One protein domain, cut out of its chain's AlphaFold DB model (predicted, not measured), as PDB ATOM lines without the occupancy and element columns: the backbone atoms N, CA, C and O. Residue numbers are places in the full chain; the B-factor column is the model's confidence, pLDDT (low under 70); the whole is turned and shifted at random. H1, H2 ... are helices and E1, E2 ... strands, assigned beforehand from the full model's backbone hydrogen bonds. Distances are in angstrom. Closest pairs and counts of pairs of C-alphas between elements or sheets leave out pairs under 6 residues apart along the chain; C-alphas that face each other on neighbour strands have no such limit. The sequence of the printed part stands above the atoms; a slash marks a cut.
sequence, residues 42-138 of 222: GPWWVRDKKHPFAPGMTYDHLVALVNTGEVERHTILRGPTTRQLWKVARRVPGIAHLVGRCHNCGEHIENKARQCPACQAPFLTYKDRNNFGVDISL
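What this domain is: This is residues 42 to 138 of the 222 residues of an uncharacterized protein of Phycisphaerales bacterium (UniProt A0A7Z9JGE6). This domain has little regular structure: it is mostly winding loops, with one short helix, H1, and a small antiparallel patch formed by the short strand E1 and two even shorter stretches, residues 45 to 46 and 87 to 88. The loops at Phe 53 and Ala 118 make the two ends of the length. The printed part has 97 residues, with H1 before E1; the class is mixed, but named elements hold only 13 residues. The whole is compact, with a radius of gyration of the C-alphas of 12.8 A and spans of 38 by 32 by 20 A.

How they stand to each other: Residues 45 to 46 pair antiparallel with residues 77 to 78 of E1, residues 76 to 78. Residues 76 to 77 of E1 pair antiparallel with residues 87 to 88. E1 pairs with no named strand. H1, residues 59 to 68, is apart from E1. In H1 every O i to N i+4 pair is within hydrogen-bond range.

Where its parts are: H1 runs 14.3 A from C-alpha 59 at (-23.508, -2.216, 29.386). E1 ends at C-alpha 78, (-32.348, -0.844, 36.649).

The domain as a whole: The C-alphas of Phe 53 and Ala 118, the two farthest apart, are 38.4 A apart. The printed part has no cut. The link from H1 to E1 is short. Residues 133 to 138 are under pLDDT 70.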
ATOM      1  N   GLY A  42     -28.595   2.864  25.786       90.38
ATOM      2  CA  GLY A  42     -28.848   1.440  25.981       90.38
ATOM      3  C   GLY A  42     -29.856   1.141  27.089       90.38
ATOM      4  O   GLY A  42     -30.488   2.050  27.628       90.38
ATOM      5  N   PRO A  43     -30.037  -0.142  27.439       92.06
ATOM      6  CA  PRO A  43     -31.140  -0.581  28.286       92.06
ATOM      7  C   PRO A  43     -30.849  -0.493  29.791       92.06
ATOM      8  O   PRO A  43     -31.626  -1.012  30.596       92.06
ATOM      9  N   TRP A  44     -29.726   0.097  30.198       93.88
ATOM     10  CA  TRP A  44     -29.353   0.243  31.602       93.88
ATOM     11  C   TRP A  44     -29.600   1.661  32.095       93.88
ATOM     12  O   TRP A  44     -29.296   2.617  31.402       93.88
ATOM     13  N   TRP A  45     -30.088   1.823  33.321       95.62
ATOM     14  CA  TRP A  45     -30.245   3.146  33.927       95.62
ATOM     15  C   TRP A  45     -29.608   3.197  35.301       95.62
ATOM     16  O   TRP A  45     -29.838   2.322  36.143       95.62
ATOM     17  N   VAL A  46     -28.892   4.290  35.544       96.12
ATOM     18  CA  VAL A  46     -28.464   4.725  36.870       96.12
ATOM     19  C   VAL A  46     -29.489   5.732  37.380       96.12
ATOM     20  O   VAL A  46     -29.904   6.632  36.652       96.12
ATOM     21  N   ARG A  47     -29.944   5.585  38.625       95.94
ATOM     22  CA  ARG A  47     -30.866   6.551  39.223       95.94
ATOM     23  C   ARG A  47     -30.113   7.831  39.577       95.94
ATOM     24  O   ARG A  47     -29.530   7.914  40.656       95.94
ATOM     25  N   ASP A  48     -30.223   8.840  38.725       92.88
ATOM     26  CA  ASP A  48     -29.761  10.194  39.010       92.88
ATOM     27  C   ASP A  48     -30.951  11.120  39.311       92.88
ATOM     28  O   ASP A  48     -31.942  11.159  38.585       92.88
ATOM     29  N   LYS A  49     -30.878  11.853  40.426       92.25
ATOM     30  CA  LYS A  49     -31.895  12.849  40.794       92.25
ATOM     31  C   LYS A  49     -31.691  14.180  40.075       92.25
ATOM     32  O   LYS A  49     -32.654  14.930  39.963       92.25
ATOM     33  N   LYS A  50     -30.460  14.486  39.657       89.56
ATOM     34  CA  LYS A  50     -30.128  15.712  38.922       89.56
ATOM     35  C   LYS A  50     -30.582  15.605  37.471       89.56
ATOM     36  O   LYS A  50     -31.138  16.560  36.945       89.56
ATOM     37  N   HIS A  51     -30.442  14.417  36.883       87.50
ATOM     38  CA  HIS A  51     -30.839  14.127  35.506       87.50
ATOM     39  C   HIS A  51     -31.870  12.982  35.456       87.50
ATOM     40  O   HIS A  51     -31.575  11.892  34.965       87.50
ATOM     41  N   PRO A  52     -33.101  13.192  35.963       87.44
ATOM     42  CA  PRO A  52     -34.109  12.131  36.071       87.44
ATOM     43  C   PRO A  52     -34.606  11.611  34.715       87.44
ATOM     44  O   PRO A  52     -35.170  10.519  34.647       87.44
ATOM     45  N   PHE A  53     -34.408  12.400  33.658       86.12
ATOM     46  CA  PHE A  53     -34.816  12.097  32.286       86.12
ATOM     47  C   PHE A  53     -33.643  11.689  31.395       86.12
ATOM     48  O   PHE A  53     -33.829  11.549  30.190       86.12
ATOM     49  N   ALA A  54     -32.445  11.502  31.965       86.38
ATOM     50  CA  ALA A  54     -31.315  10.996  31.203       86.38
ATOM     51  C   ALA A  54     -31.683   9.650  30.553       86.38
ATOM     52  O   ALA A  54     -32.361   8.816  31.181       86.38
ATOM     53  N   PRO A  55     -31.254   9.421  29.304       90.06
ATOM     54  CA  PRO A  55     -31.539   8.176  28.632       90.06
ATOM     55  C   PRO A  55     -30.758   7.051  29.313       90.06
ATOM     56  O   PRO A  55     -29.871   7.271  30.144       90.06
ATOM     57  N   GLY A  56     -31.126   5.816  28.990       92.12
ATOM     58  CA  GLY A  56     -30.346   4.678  29.451       92.12
ATOM     59  C   GLY A  56     -28.982   4.636  28.762       92.12
ATOM     60  O   GLY A  56     -28.732   5.362  27.806       92.12
ATOM     61  N   MET A  57     -28.107   3.756  29.227       93.38
ATOM     62  CA  MET A  57     -26.747   3.572  28.733       93.38
ATOM     63  C   MET A  57     -26.482   2.119  28.345       93.38
ATOM     64  O   MET A  57     -27.191   1.192  28.759       93.38
ATOM     65  N   THR A  58     -25.446   1.909  27.540       92.38
ATOM     66  CA  THR A  58     -24.961   0.568  27.201       92.38
ATOM     67  C   THR A  58     -24.312  -0.117  28.408       92.38
ATOM     68  O   THR A  58     -23.903   0.522  29.380       92.38
ATOM     69  N   TYR A  59     -24.203  -1.447  28.349       92.94
ATOM     70  CA  TYR A  59     -23.508  -2.216  29.386       92.94
ATOM     71  C   TYR A  59     -22.037  -1.814  29.508       92.94
ATOM     72  O   TYR A  59     -21.544  -1.658  30.619       92.94
ATOM     73  N   ASP A  60     -21.355  -1.598  28.384       92.56
ATOM     74  CA  ASP A  60     -19.938  -1.231  28.384       92.56
ATOM     75  C   ASP A  60     -19.715   0.160  29.007       92.56
ATOM     76  O   ASP A  60     -18.782   0.335  29.791       92.56
ATOM     77  N   HIS A  61     -20.618   1.119  28.761       93.56
ATOM     78  CA  HIS A  61     -20.587   2.415  29.446       93.56
ATOM     79  C   HIS A  61     -20.825   2.249  30.956       93.56
ATOM     80  O   HIS A  61     -20.073   2.788  31.765       93.56
ATOM     81  N   LEU A  62     -21.794   1.423  31.360       95.56
ATOM     82  CA  LEU A  62     -22.028   1.129  32.776       95.56
ATOM     83  C   LEU A  62     -20.803   0.477  33.448       95.56
ATOM     84  O   LEU A  62     -20.473   0.820  34.581       95.56
ATOM     85  N   VAL A  63     -20.105  -0.432  32.761       94.50
ATOM     86  CA  VAL A  63     -18.844  -1.031  33.236       94.50
ATOM     87  C   VAL A  63     -17.768   0.040  33.411       94.50
ATOM     88  O   VAL A  63     -17.063   0.024  34.420       94.50
ATOM     89  N   ALA A  64     -17.653   0.983  32.472       95.50
ATOM     90  CA  ALA A  64     -16.727   2.105  32.598       95.50
ATOM     91  C   ALA A  64     -17.023   2.937  33.857       95.50
ATOM     92  O   ALA A  64     -16.100   3.184  34.629       95.50
ATOM     93  N   LEU A  65     -18.294   3.253  34.135       96.12
ATOM     94  CA  LEU A  65     -18.698   3.974  35.353       96.12
ATOM     95  C   LEU A  65     -18.416   3.195  36.647       96.12
ATOM     96  O   LEU A  65     -18.114   3.780  37.686       96.12
ATOM     97  N   VAL A  66     -18.511   1.863  36.617       96.44
ATOM     98  CA  VAL A  66     -18.096   1.031  37.759       96.44
ATOM     99  C   VAL A  66     -16.582   1.110  37.957       96.44
ATOM    100  O   VAL A  66     -16.116   1.230  39.089       96.44
ATOM    101  N   ASN A  67     -15.808   1.084  36.870       95.69
ATOM    102  CA  ASN A  67     -14.348   1.158  36.923       95.69
ATOM    103  C   ASN A  67     -13.837   2.537  37.373       95.69
ATOM    104  O   ASN A  67     -12.817   2.595  38.056       95.69
ATOM    105  N   THR A  68     -14.531   3.629  37.028       97.12
ATOM    106  CA  THR A  68     -14.212   4.985  37.514       97.12
ATOM    107  C   THR A  68     -14.678   5.229  38.951       97.12
ATOM    108  O   THR A  68     -14.247   6.195  39.576       97.12
ATOM    109  N   GLY A  69     -15.515   4.345  39.502       96.31
ATOM    110  CA  GLY A  69     -16.050   4.450  40.860       96.31
ATOM    111  C   GLY A  69     -17.320   5.295  40.977       96.31
ATOM    112  O   GLY A  69     -17.821   5.475  42.081       96.31
ATOM    113  N   GLU A  70     -17.881   5.774  39.867       96.38
ATOM    114  CA  GLU A  70     -19.157   6.504  39.859       96.38
ATOM    115  C   GLU A  70     -20.351   5.594  40.188       96.38
ATOM    116  O   GLU A  70     -21.346   6.022  40.782       96.38
ATOM    117  N   VAL A  71     -20.254   4.309  39.833       97.25
ATOM    118  CA  VAL A  71     -21.237   3.288  40.203       97.25
ATOM    119  C   VAL A  71     -20.665   2.391  41.292       97.25
ATOM    120  O   VAL A  71     -19.856   1.496  41.057       97.25
ATOM    121  N   GLU A  72     -21.165   2.591  42.505       97.50
ATOM    122  CA  GLU A  72     -20.787   1.829  43.682       97.50
ATOM    123  C   GLU A  72     -21.797   0.727  44.032       97.50
ATOM    124  O   GLU A  72     -22.909   0.625  43.511       97.50
ATOM    125  N   ARG A  73     -21.446  -0.085  45.037       97.31
ATOM    126  CA  ARG A  73     -22.274  -1.181  45.572       97.31
ATOM    127  C   ARG A  73     -23.685  -0.759  45.970       97.31
ATOM    128  O   ARG A  73     -24.576  -1.609  45.977       97.31
ATOM    129  N   HIS A  74     -23.856   0.494  46.385       97.75
ATOM    130  CA  HIS A  74     -25.103   1.040  46.910       97.75
ATOM    131  C   HIS A  74     -25.858   1.912  45.892       97.75
ATOM    132  O   HIS A  74     -26.983   2.331  46.173       97.75
ATOM    133  N   THR A  75     -25.288   2.120  44.702       98.06
ATOM    134  CA  THR A  75     -25.939   2.827  43.598       98.06
ATOM    135  C   THR A  75     -27.213   2.095  43.180       98.06
ATOM    136  O   THR A  75     -27.280   0.862  43.177       98.06
ATOM    137  N   ILE A  76     -28.261   2.855  42.868       98.00
ATOM    138  CA  ILE A  76     -29.554   2.312  42.448       98.00
ATOM    139  C   ILE A  76     -29.571   2.253  40.924       98.00
ATOM    140  O   ILE A  76     -29.418   3.275  40.262       98.00
ATOM    141  N   LEU A  77     -29.782   1.056  40.390       97.00
ATOM    142  CA  LEU A  77     -29.763   0.751  38.966       97.00
ATOM    143  C   LEU A  77     -31.061   0.048  38.558       97.00
ATOM    144  O   LEU A  77     -31.724  -0.586  39.382       97.00
ATOM    145  N   ARG A  78     -31.402   0.092  37.276       95.00
ATOM    146  CA  ARG A  78     -32.348  -0.844  36.649       95.00
ATOM    147  C   ARG A  78     -31.813  -1.262  35.288       95.00
ATOM    148  O   ARG A  78     -31.003  -0.550  34.697       95.00
ATOM    149  N   GLY A  79     -32.280  -2.395  34.791       92.94
ATOM    150  CA  GLY A  79     -31.960  -2.837  33.447       92.94
ATOM    151  C   GLY A  79     -32.596  -4.181  33.102       92.94
ATOM    152  O   GLY A  79     -33.496  -4.650  33.812       92.94
ATOM    153  N   PRO A  80     -32.105  -4.835  32.042       91.38
ATOM    154  CA  PRO A  80     -32.668  -6.075  31.511       91.38
ATOM    155  C   PRO A  80     -32.721  -7.192  32.554       91.38
ATOM    156  O   PRO A  80     -33.757  -7.814  32.781       91.38
ATOM    157  N   THR A  81     -31.637  -7.376  33.309       90.12
ATOM    158  CA  THR A  81     -31.545  -8.439  34.325       90.12
ATOM    159  C   THR A  81     -32.346  -8.149  35.596       90.12
ATOM    160  O   THR A  81     -32.488  -9.015  36.465       90.12
ATOM    161  N   THR A  82     -32.893  -6.938  35.739       90.81
ATOM    162  CA  THR A  82     -33.742  -6.564  36.873       90.81
ATOM    163  C   THR A  82     -35.228  -6.601  36.538       90.81
ATOM    164  O   THR A  82     -36.028  -6.240  37.403       90.81
ATOM    165  N   ARG A  83     -35.608  -7.053  35.328       87.75
ATOM    166  CA  ARG A  83     -36.967  -6.901  34.774       87.75
ATOM    167  C   ARG A  83     -37.410  -5.438  34.794       87.75
ATOM    168  O   ARG A  83     -38.538  -5.133  35.169       87.75
ATOM    169  N   GLN A  84     -36.475  -4.529  34.508       88.62
ATOM    170  CA  GLN A  84     -36.684  -3.079  34.537       88.62
ATOM    171  C   GLN A  84     -37.057  -2.485  35.912       88.62
ATOM    172  O   GLN A  84     -37.338  -1.291  36.026       88.62
ATOM    173  N   LEU A  85     -36.989  -3.272  36.995       92.12
ATOM    174  CA  LEU A  85     -37.196  -2.785  38.359       92.12
ATOM    175  C   LEU A  85     -35.924  -2.149  38.924       92.12
ATOM    176  O   LEU A  85     -34.814  -2.631  38.692       92.12
ATOM    177  N   TRP A  86     -36.097  -1.110  39.739       96.00
ATOM    178  CA  TRP A  86     -35.003  -0.493  40.485       96.00
ATOM    179  C   TRP A  86     -34.458  -1.444  41.551       96.00
ATOM    180  O   TRP A  86     -35.197  -1.963  42.389       96.00
ATOM    181  N   LYS A  87     -33.144  -1.649  41.540       97.50
ATOM    182  CA  LYS A  87     -32.413  -2.479  42.494       97.50
ATOM    183  C   LYS A  87     -31.091  -1.818  42.866       97.50
ATOM    184  O   LYS A  87     -30.547  -1.003  42.136       97.50
ATOM    185  N   VAL A  88     -30.561  -2.192  44.022       98.19
ATOM    186  CA  VAL A  88     -29.217  -1.779  44.442       98.19
ATOM    187  C   VAL A  88     -28.178  -2.583  43.653       98.19
ATOM    188  O   VAL A  88     -28.338  -3.799  43.543       98.19
ATOM    189  N   ALA A  89     -27.115  -1.942  43.158       97.81
ATOM    190  CA  ALA A  89     -26.107  -2.525  42.264       97.81
ATOM    191  C   ALA A  89     -25.565  -3.883  42.743       97.81
ATOM    192  O   ALA A  89     -25.517  -4.839  41.971       97.81
ATOM    193  N   ARG A  90     -25.283  -4.033  44.047       97.25
ATOM    194  CA  ARG A  90     -24.828  -5.308  44.646       97.25
ATOM    195  C   ARG A  90     -25.805  -6.492  44.511       97.25
ATOM    196  O   ARG A  90     -25.436  -7.609  44.846       97.25
ATOM    197  N   ARG A  91     -27.056  -6.261  44.098       96.81
ATOM    198  CA  ARG A  91     -28.105  -7.281  43.893       96.81
ATOM    199  C   ARG A  91     -28.516  -7.442  42.427       96.81
ATOM    200  O   ARG A  91     -29.453  -8.182  42.138       96.81
ATOM    201  N   VAL A  92     -27.875  -6.725  41.507       96.25
ATOM    202  CA  VAL A  92     -28.216  -6.752  40.081       96.25
ATOM    203  C   VAL A  92     -27.442  -7.882  39.394       96.25
ATOM    204  O   VAL A  92     -26.208  -7.830  39.372       96.25
ATOM    205  N   PRO A  93     -28.109  -8.904  38.822       93.69
ATOM    206  CA  PRO A  93     -27.412  -9.941  38.064       93.69
ATOM    207  C   PRO A  93     -26.656  -9.324  36.880       93.69
ATOM    208  O   PRO A  93     -27.172  -8.441  36.200       93.69
ATOM    209  N   GLY A  94     -25.412  -9.747  36.671       91.31
ATOM    210  CA  GLY A  94     -24.531  -9.206  35.629       91.31
ATOM    211  C   GLY A  94     -23.807  -7.896  35.952       91.31
ATOM    212  O   GLY A  94     -22.865  -7.553  35.245       91.31
ATOM    213  N   ILE A  95     -24.160  -7.217  37.051       95.75
ATOM    214  CA  ILE A  95     -23.463  -6.004  37.530       95.75
ATOM    215  C   ILE A  95     -22.857  -6.198  38.921       95.75
ATOM    216  O   ILE A  95     -21.769  -5.704  39.189       95.75
ATOM    217  N   ALA A  96     -23.504  -6.964  39.804       96.31
ATOM    218  CA  ALA A  96     -23.062  -7.127  41.191       96.31
ATOM    219  C   ALA A  96     -21.596  -7.585  41.321       96.31
ATOM    220  O   ALA A  96     -20.880  -7.115  42.205       96.31
ATOM    221  N   HIS A  97     -21.142  -8.463  40.421       95.56
ATOM    222  CA  HIS A  97     -19.768  -8.965  40.418       95.56
ATOM    223  C   HIS A  97     -18.740  -7.875  40.075       95.56
ATOM    224  O   HIS A  97     -17.647  -7.900  40.624       95.56
ATOM    225  N   LEU A  98     -19.108  -6.879  39.259       95.81
ATOM    226  CA  LEU A  98     -18.253  -5.733  38.924       95.81
ATOM    227  C   LEU A  98     -18.021  -4.827  40.141       95.81
ATOM    228  O   LEU A  98     -16.957  -4.241  40.293       95.81
ATOM    229  N   VAL A  99     -19.008  -4.755  41.042       96.50
ATOM    230  CA  VAL A  99     -18.908  -4.041  42.328       96.50
ATOM    231  C   VAL A  99     -18.442  -4.956  43.478       96.50
ATOM    232  O   VAL A  99     -18.580  -4.610  44.658       96.50
ATOM    233  N   GLY A 100     -17.902  -6.136  43.150       96.25
ATOM    234  CA  GLY A 100     -17.265  -7.074  44.076       96.25
ATOM    235  C   GLY A 100     -18.219  -7.870  44.975       96.25
ATOM    236  O   GLY A 100     -17.867  -8.183  46.118       96.25
ATOM    237  N   ARG A 101     -19.458  -8.142  44.535       97.31
ATOM    238  CA  ARG A 101     -20.468  -8.879  45.319       97.31
ATOM    239  C   ARG A 101     -21.251  -9.902  44.503       97.31
ATOM    240  O   ARG A 101     -21.549  -9.703  43.331       97.31
ATOM    241  N   CYS A 102     -21.668 -10.989  45.146       96.94
ATOM    242  CA  CYS A 102     -22.563 -11.950  44.510       96.94
ATOM    243  C   CYS A 102     -23.992 -11.408  44.490       96.94
ATOM    244  O   CYS A 102     -24.535 -11.066  45.539       96.94
ATOM    245  N   HIS A 103     -24.638 -11.414  43.322       95.56
ATOM    246  CA  HIS A 103     -26.040 -11.004  43.211       95.56
ATOM    247  C   HIS A 103     -27.006 -11.929  43.977       95.56
ATOM    248  O   HIS A 103     -28.074 -11.469  44.375       95.56
ATOM    249  N   ASN A 104     -26.642 -13.205  44.172       95.25
ATOM    250  CA  ASN A 104     -27.483 -14.213  44.821       95.25
ATOM    251  C   ASN A 104     -27.217 -14.311  46.335       95.25
ATOM    252  O   ASN A 104     -28.100 -14.009  47.131       95.25
ATOM    253  N   CYS A 105     -25.996 -14.677  46.748       96.75
ATOM    254  CA  CYS A 105     -25.665 -14.877  48.169       96.75
ATOM    255  C   CYS A 105     -25.038 -13.657  48.870       96.75
ATOM    256  O   CYS A 105     -24.931 -13.652  50.091       96.75
ATOM    257  N   GLY A 106     -24.612 -12.619  48.139       95.88
ATOM    258  CA  GLY A 106     -23.945 -11.440  48.712       95.88
ATOM    259  C   GLY A 106     -22.460 -11.607  49.075       95.88
ATOM    260  O   GLY A 106     -21.849 -10.639  49.542       95.88
ATOM    261  N   GLU A 107     -21.874 -12.784  48.832       97.31
ATOM    262  CA  GLU A 107     -20.458 -13.070  49.101       97.31
ATOM    263  C   GLU A 107     -19.525 -12.101  48.362       97.31
ATOM    264  O   GLU A 107     -19.893 -11.554  47.314       97.31
ATOM    265  N   HIS A 108     -18.338 -11.849  48.916       97.38
ATOM    266  CA  HIS A 108     -17.326 -11.055  48.226       97.38
ATOM    267  C   HIS A 108     -16.702 -11.854  47.078       97.38
ATOM    268  O   HIS A 108     -16.443 -13.049  47.203       97.38
ATOM    269  N   ILE A 109     -16.502 -11.204  45.934       96.44
ATOM    270  CA  ILE A 109     -15.997 -11.852  44.722       96.44
ATOM    271  C   ILE A 109     -15.020 -10.903  44.041       96.44
ATOM    272  O   ILE A 109     -15.238  -9.693  44.020       96.44
ATOM    273  N   GLU A 110     -13.977 -11.470  43.450       93.69
ATOM    274  CA  GLU A 110     -13.123 -10.791  42.486       93.69
ATOM    275  C   GLU A 110     -13.880 -10.410  41.205       93.69
ATOM    276  O   GLU A 110     -14.624 -11.207  40.630       93.69
ATOM    277  N   ASN A 111     -13.611  -9.211  40.688       86.75
ATOM    278  CA  ASN A 111     -14.308  -8.659  39.520       86.75
ATOM    279  C   ASN A 111     -14.158  -9.503  38.237       86.75
ATOM    280  O   ASN A 111     -14.980  -9.386  37.335       86.75
ATOM    281  N   LYS A 112     -13.120 -10.349  38.141       89.38
ATOM    282  CA  LYS A 112     -12.835 -11.200  36.967       89.38
ATOM    283  C   LYS A 112     -13.393 -12.623  37.072       89.38
ATOM    284  O   LYS A 112     -13.224 -13.410  36.139       89.38
ATOM    285  N   ALA A 113     -14.019 -12.985  38.191       91.56
ATOM    286  CA  ALA A 113     -14.627 -14.301  38.336       91.56
ATOM    287  C   ALA A 113     -15.759 -14.484  37.309       91.56
ATOM    288  O   ALA A 113     -16.441 -13.528  36.955       91.56
ATOM    289  N   ARG A 114     -15.982 -15.717  36.839       92.94
ATOM    290  CA  ARG A 114     -17.106 -16.054  35.934       92.94
ATOM    291  C   ARG A 114     -18.354 -16.540  36.677       92.94
ATOM    292  O   ARG A 114     -19.456 -16.502  36.137       92.94
ATOM    293  N   GLN A 115     -18.182 -16.999  37.913       94.88
ATOM    294  CA  GLN A 115     -19.247 -17.505  38.773       94.88
ATOM    295  C   GLN A 115     -18.892 -17.301  40.247       94.88
ATOM    296  O   GLN A 115     -17.728 -17.104  40.597       94.88
ATOM    297  N   CYS A 116     -19.896 -17.364  41.119       96.62
ATOM    298  CA  CYS A 116     -19.692 -17.224  42.557       96.62
ATOM    299  C   CYS A 116     -18.993 -18.464  43.138       96.62
ATOM    300  O   CYS A 116     -19.513 -19.564  42.954       96.62
ATOM    301  N   PRO A 117     -17.894 -18.327  43.903       96.06
ATOM    302  CA  PRO A 117     -17.245 -19.477  44.532       96.06
ATOM    303  C   PRO A 117     -18.116 -20.133  45.617       96.06
ATOM    304  O   PRO A 117     -18.014 -21.335  45.829       96.06
ATOM    305  N   ALA A 118     -19.000 -19.373  46.274       97.25
ATOM    306  CA  ALA A 118     -19.828 -19.876  47.372       97.25
ATOM    307  C   ALA A 118     -21.139 -20.534  46.909       97.25
ATOM    308  O   ALA A 118     -21.520 -21.579  47.423       97.25
ATOM    309  N   CYS A 119     -21.852 -19.927  45.954       96.81
ATOM    310  CA  CYS A 119     -23.176 -20.401  45.527       96.81
ATOM    311  C   CYS A 119     -23.256 -20.796  44.046       96.81
ATOM    312  O   CYS A 119     -24.354 -21.031  43.552       96.81
ATOM    313  N   GLN A 120     -22.130 -20.771  43.322       96.31
ATOM    314  CA  GLN A 120     -22.016 -21.157  41.905       96.31
ATOM    315  C   GLN A 120     -22.914 -20.376  40.930       96.31
ATOM    316  O   GLN A 120     -23.057 -20.755  39.773       96.31
ATOM    317  N   ALA A 121     -23.491 -19.249  41.358       92.31
ATOM    318  CA  ALA A 121     -24.315 -18.423  40.484       92.31
ATOM    319  C   ALA A 121     -23.458 -17.839  39.342       92.31
ATOM    320  O   ALA A 121     -22.411 -17.248  39.642       92.31
ATOM    321  N   PRO A 122     -23.881 -17.960  38.071       92.38
ATOM    322  CA  PRO A 122     -23.123 -17.456  36.931       92.38
ATOM    323  C   PRO A 122     -23.179 -15.928  36.851       92.38
ATOM    324  O   PRO A 122     -24.179 -15.301  37.222       92.38
ATOM    325  N   PHE A 123     -22.118 -15.308  36.338       92.00
ATOM    326  CA  PHE A 123     -22.108 -13.881  36.017       92.00
ATOM    327  C   PHE A 123     -22.291 -13.693  34.519       92.00
ATOM    328  O   PHE A 123     -21.406 -13.972  33.720       92.00
ATOM    329  N   LEU A 124     -23.488 -13.240  34.155       83.69
ATOM    330  CA  LEU A 124     -23.880 -12.993  32.775       83.69
ATOM    331  C   LEU A 124     -23.564 -11.545  32.398       83.69
ATOM    332  O   LEU A 124     -23.903 -10.625  33.140       83.69
ATOM    333  N   THR A 125     -22.972 -11.331  31.230       86.12
ATOM    334  CA  THR A 125     -22.822  -9.999  30.632       86.12
ATOM    335  C   THR A 125     -23.982  -9.755  29.674       86.12
ATOM    336  O   THR A 125     -24.186 -10.549  28.758       86.12
ATOM    337  N   TYR A 126     -24.739  -8.673  29.861       83.38
ATOM    338  CA  TYR A 126     -25.861  -8.343  28.979       83.38
ATOM    339  C   TYR A 126     -25.441  -7.276  27.971       83.38
ATOM    340  O   TYR A 126     -25.443  -6.095  28.303       83.38
ATOM    341  N   LYS A 127     -25.063  -7.696  26.762       82.56
ATOM    342  CA  LYS A 127     -24.596  -6.795  25.693       82.56
ATOM    343  C   LYS A 127     -25.662  -6.431  24.660       82.56
ATOM    344  O   LYS A 127     -25.390  -5.631  23.776       82.56
ATOM    345  N   ASP A 128     -26.854  -7.005  24.766       81.44
ATOM    346  CA  ASP A 128     -27.947  -6.663  23.864       81.44
ATOM    347  C   ASP A 128     -28.382  -5.210  24.102       81.44
ATOM    348  O   ASP A 128     -28.749  -4.830  25.214       81.44
ATOM    349  N   ARG A 129     -28.281  -4.382  23.061       76.19
ATOM    350  CA  ARG A 129     -28.715  -2.980  23.085       76.19
ATOM    351  C   ARG A 129     -30.192  -2.837  22.719       76.19
ATOM    352  O   ARG A 129     -30.831  -1.887  23.160       76.19
ATOM    353  N   ASN A 130     -30.723  -3.774  21.937       72.19
ATOM    354  CA  ASN A 130     -32.028  -3.668  21.289       72.19
ATOM    355  C   ASN A 130     -33.152  -4.256  22.145       72.19
ATOM    356  O   ASN A 130     -34.315  -3.894  21.975       72.19
ATOM    357  N   ASN A 131     -32.821  -5.140  23.085       72.94
ATOM    358  CA  ASN A 131     -33.790  -5.734  23.990       72.94
ATOM    359  C   ASN A 131     -33.655  -5.149  25.404       72.94
ATOM    360  O   ASN A 131     -32.594  -5.143  26.023       72.94
ATOM    361  N   PHE A 132     -34.769  -4.682  25.962       71.19
ATOM    362  CA  PHE A 132     -34.832  -4.201  27.344       71.19
ATOM    363  C   PHE A 132     -34.956  -5.354  28.361       71.19
ATOM    364  O   PHE A 132     -35.336  -5.126  29.508       71.19
ATOM    365  N   GLY A 133     -34.686  -6.603  27.976       65.25
ATOM    366  CA  GLY A 133     -34.906  -7.787  28.819       65.25
ATOM    367  C   GLY A 133     -36.367  -7.978  29.229       65.25
ATOM    368  O   GLY A 133     -36.640  -8.522  30.300       65.25
ATOM    369  N   VAL A 134     -37.294  -7.456  28.419       65.56
ATOM    370  CA  VAL A 134     -38.747  -7.638  28.586       65.56
ATOM    371  C   VAL A 134     -39.225  -8.834  27.765       65.56
ATOM    372  O   VAL A 134     -40.247  -9.433  28.098       65.56
ATOM    373  N   ASP A 135     -38.473  -9.205  26.728       62.38
ATOM    374  CA  ASP A 135     -38.753 -10.420  25.984       62.38
ATOM    375  C   ASP A 135     -38.375 -11.662  26.811       62.38
ATOM    376  O   ASP A 135     -37.380 -11.678  27.539       62.38
ATOM    377  N   ILE A 136     -39.214 -12.692  26.725       53.88
ATOM    378  CA  ILE A 136     -39.046 -13.979  27.421       53.88
ATOM    379  C   ILE A 136     -38.075 -14.876  26.636       53.88
ATOM    380  O   ILE A 136     -37.548 -15.851  27.176       53.88
ATOM    381  N   SER A 137     -37.823 -14.541  25.367       56.56
ATOM    382  CA  SER A 137     -36.812 -15.197  24.550       56.56
ATOM    383  C   SER A 137     -35.422 -15.026  25.188       56.56
ATOM    384  O   SER A 137     -35.021 -13.934  25.597       56.56
ATOM    385  N   LEU A 138     -34.697 -16.140  25.353       52.19
ATOM    386  CA  LEU A 138     -33.312 -16.122  25.831       52.19
ATOM    387  C   LEU A 138     -32.499 -15.189  24.919       52.19
ATOM    388  O   LEU A 138     -32.590 -15.345  23.699       52.19
TER     389      LEU A 138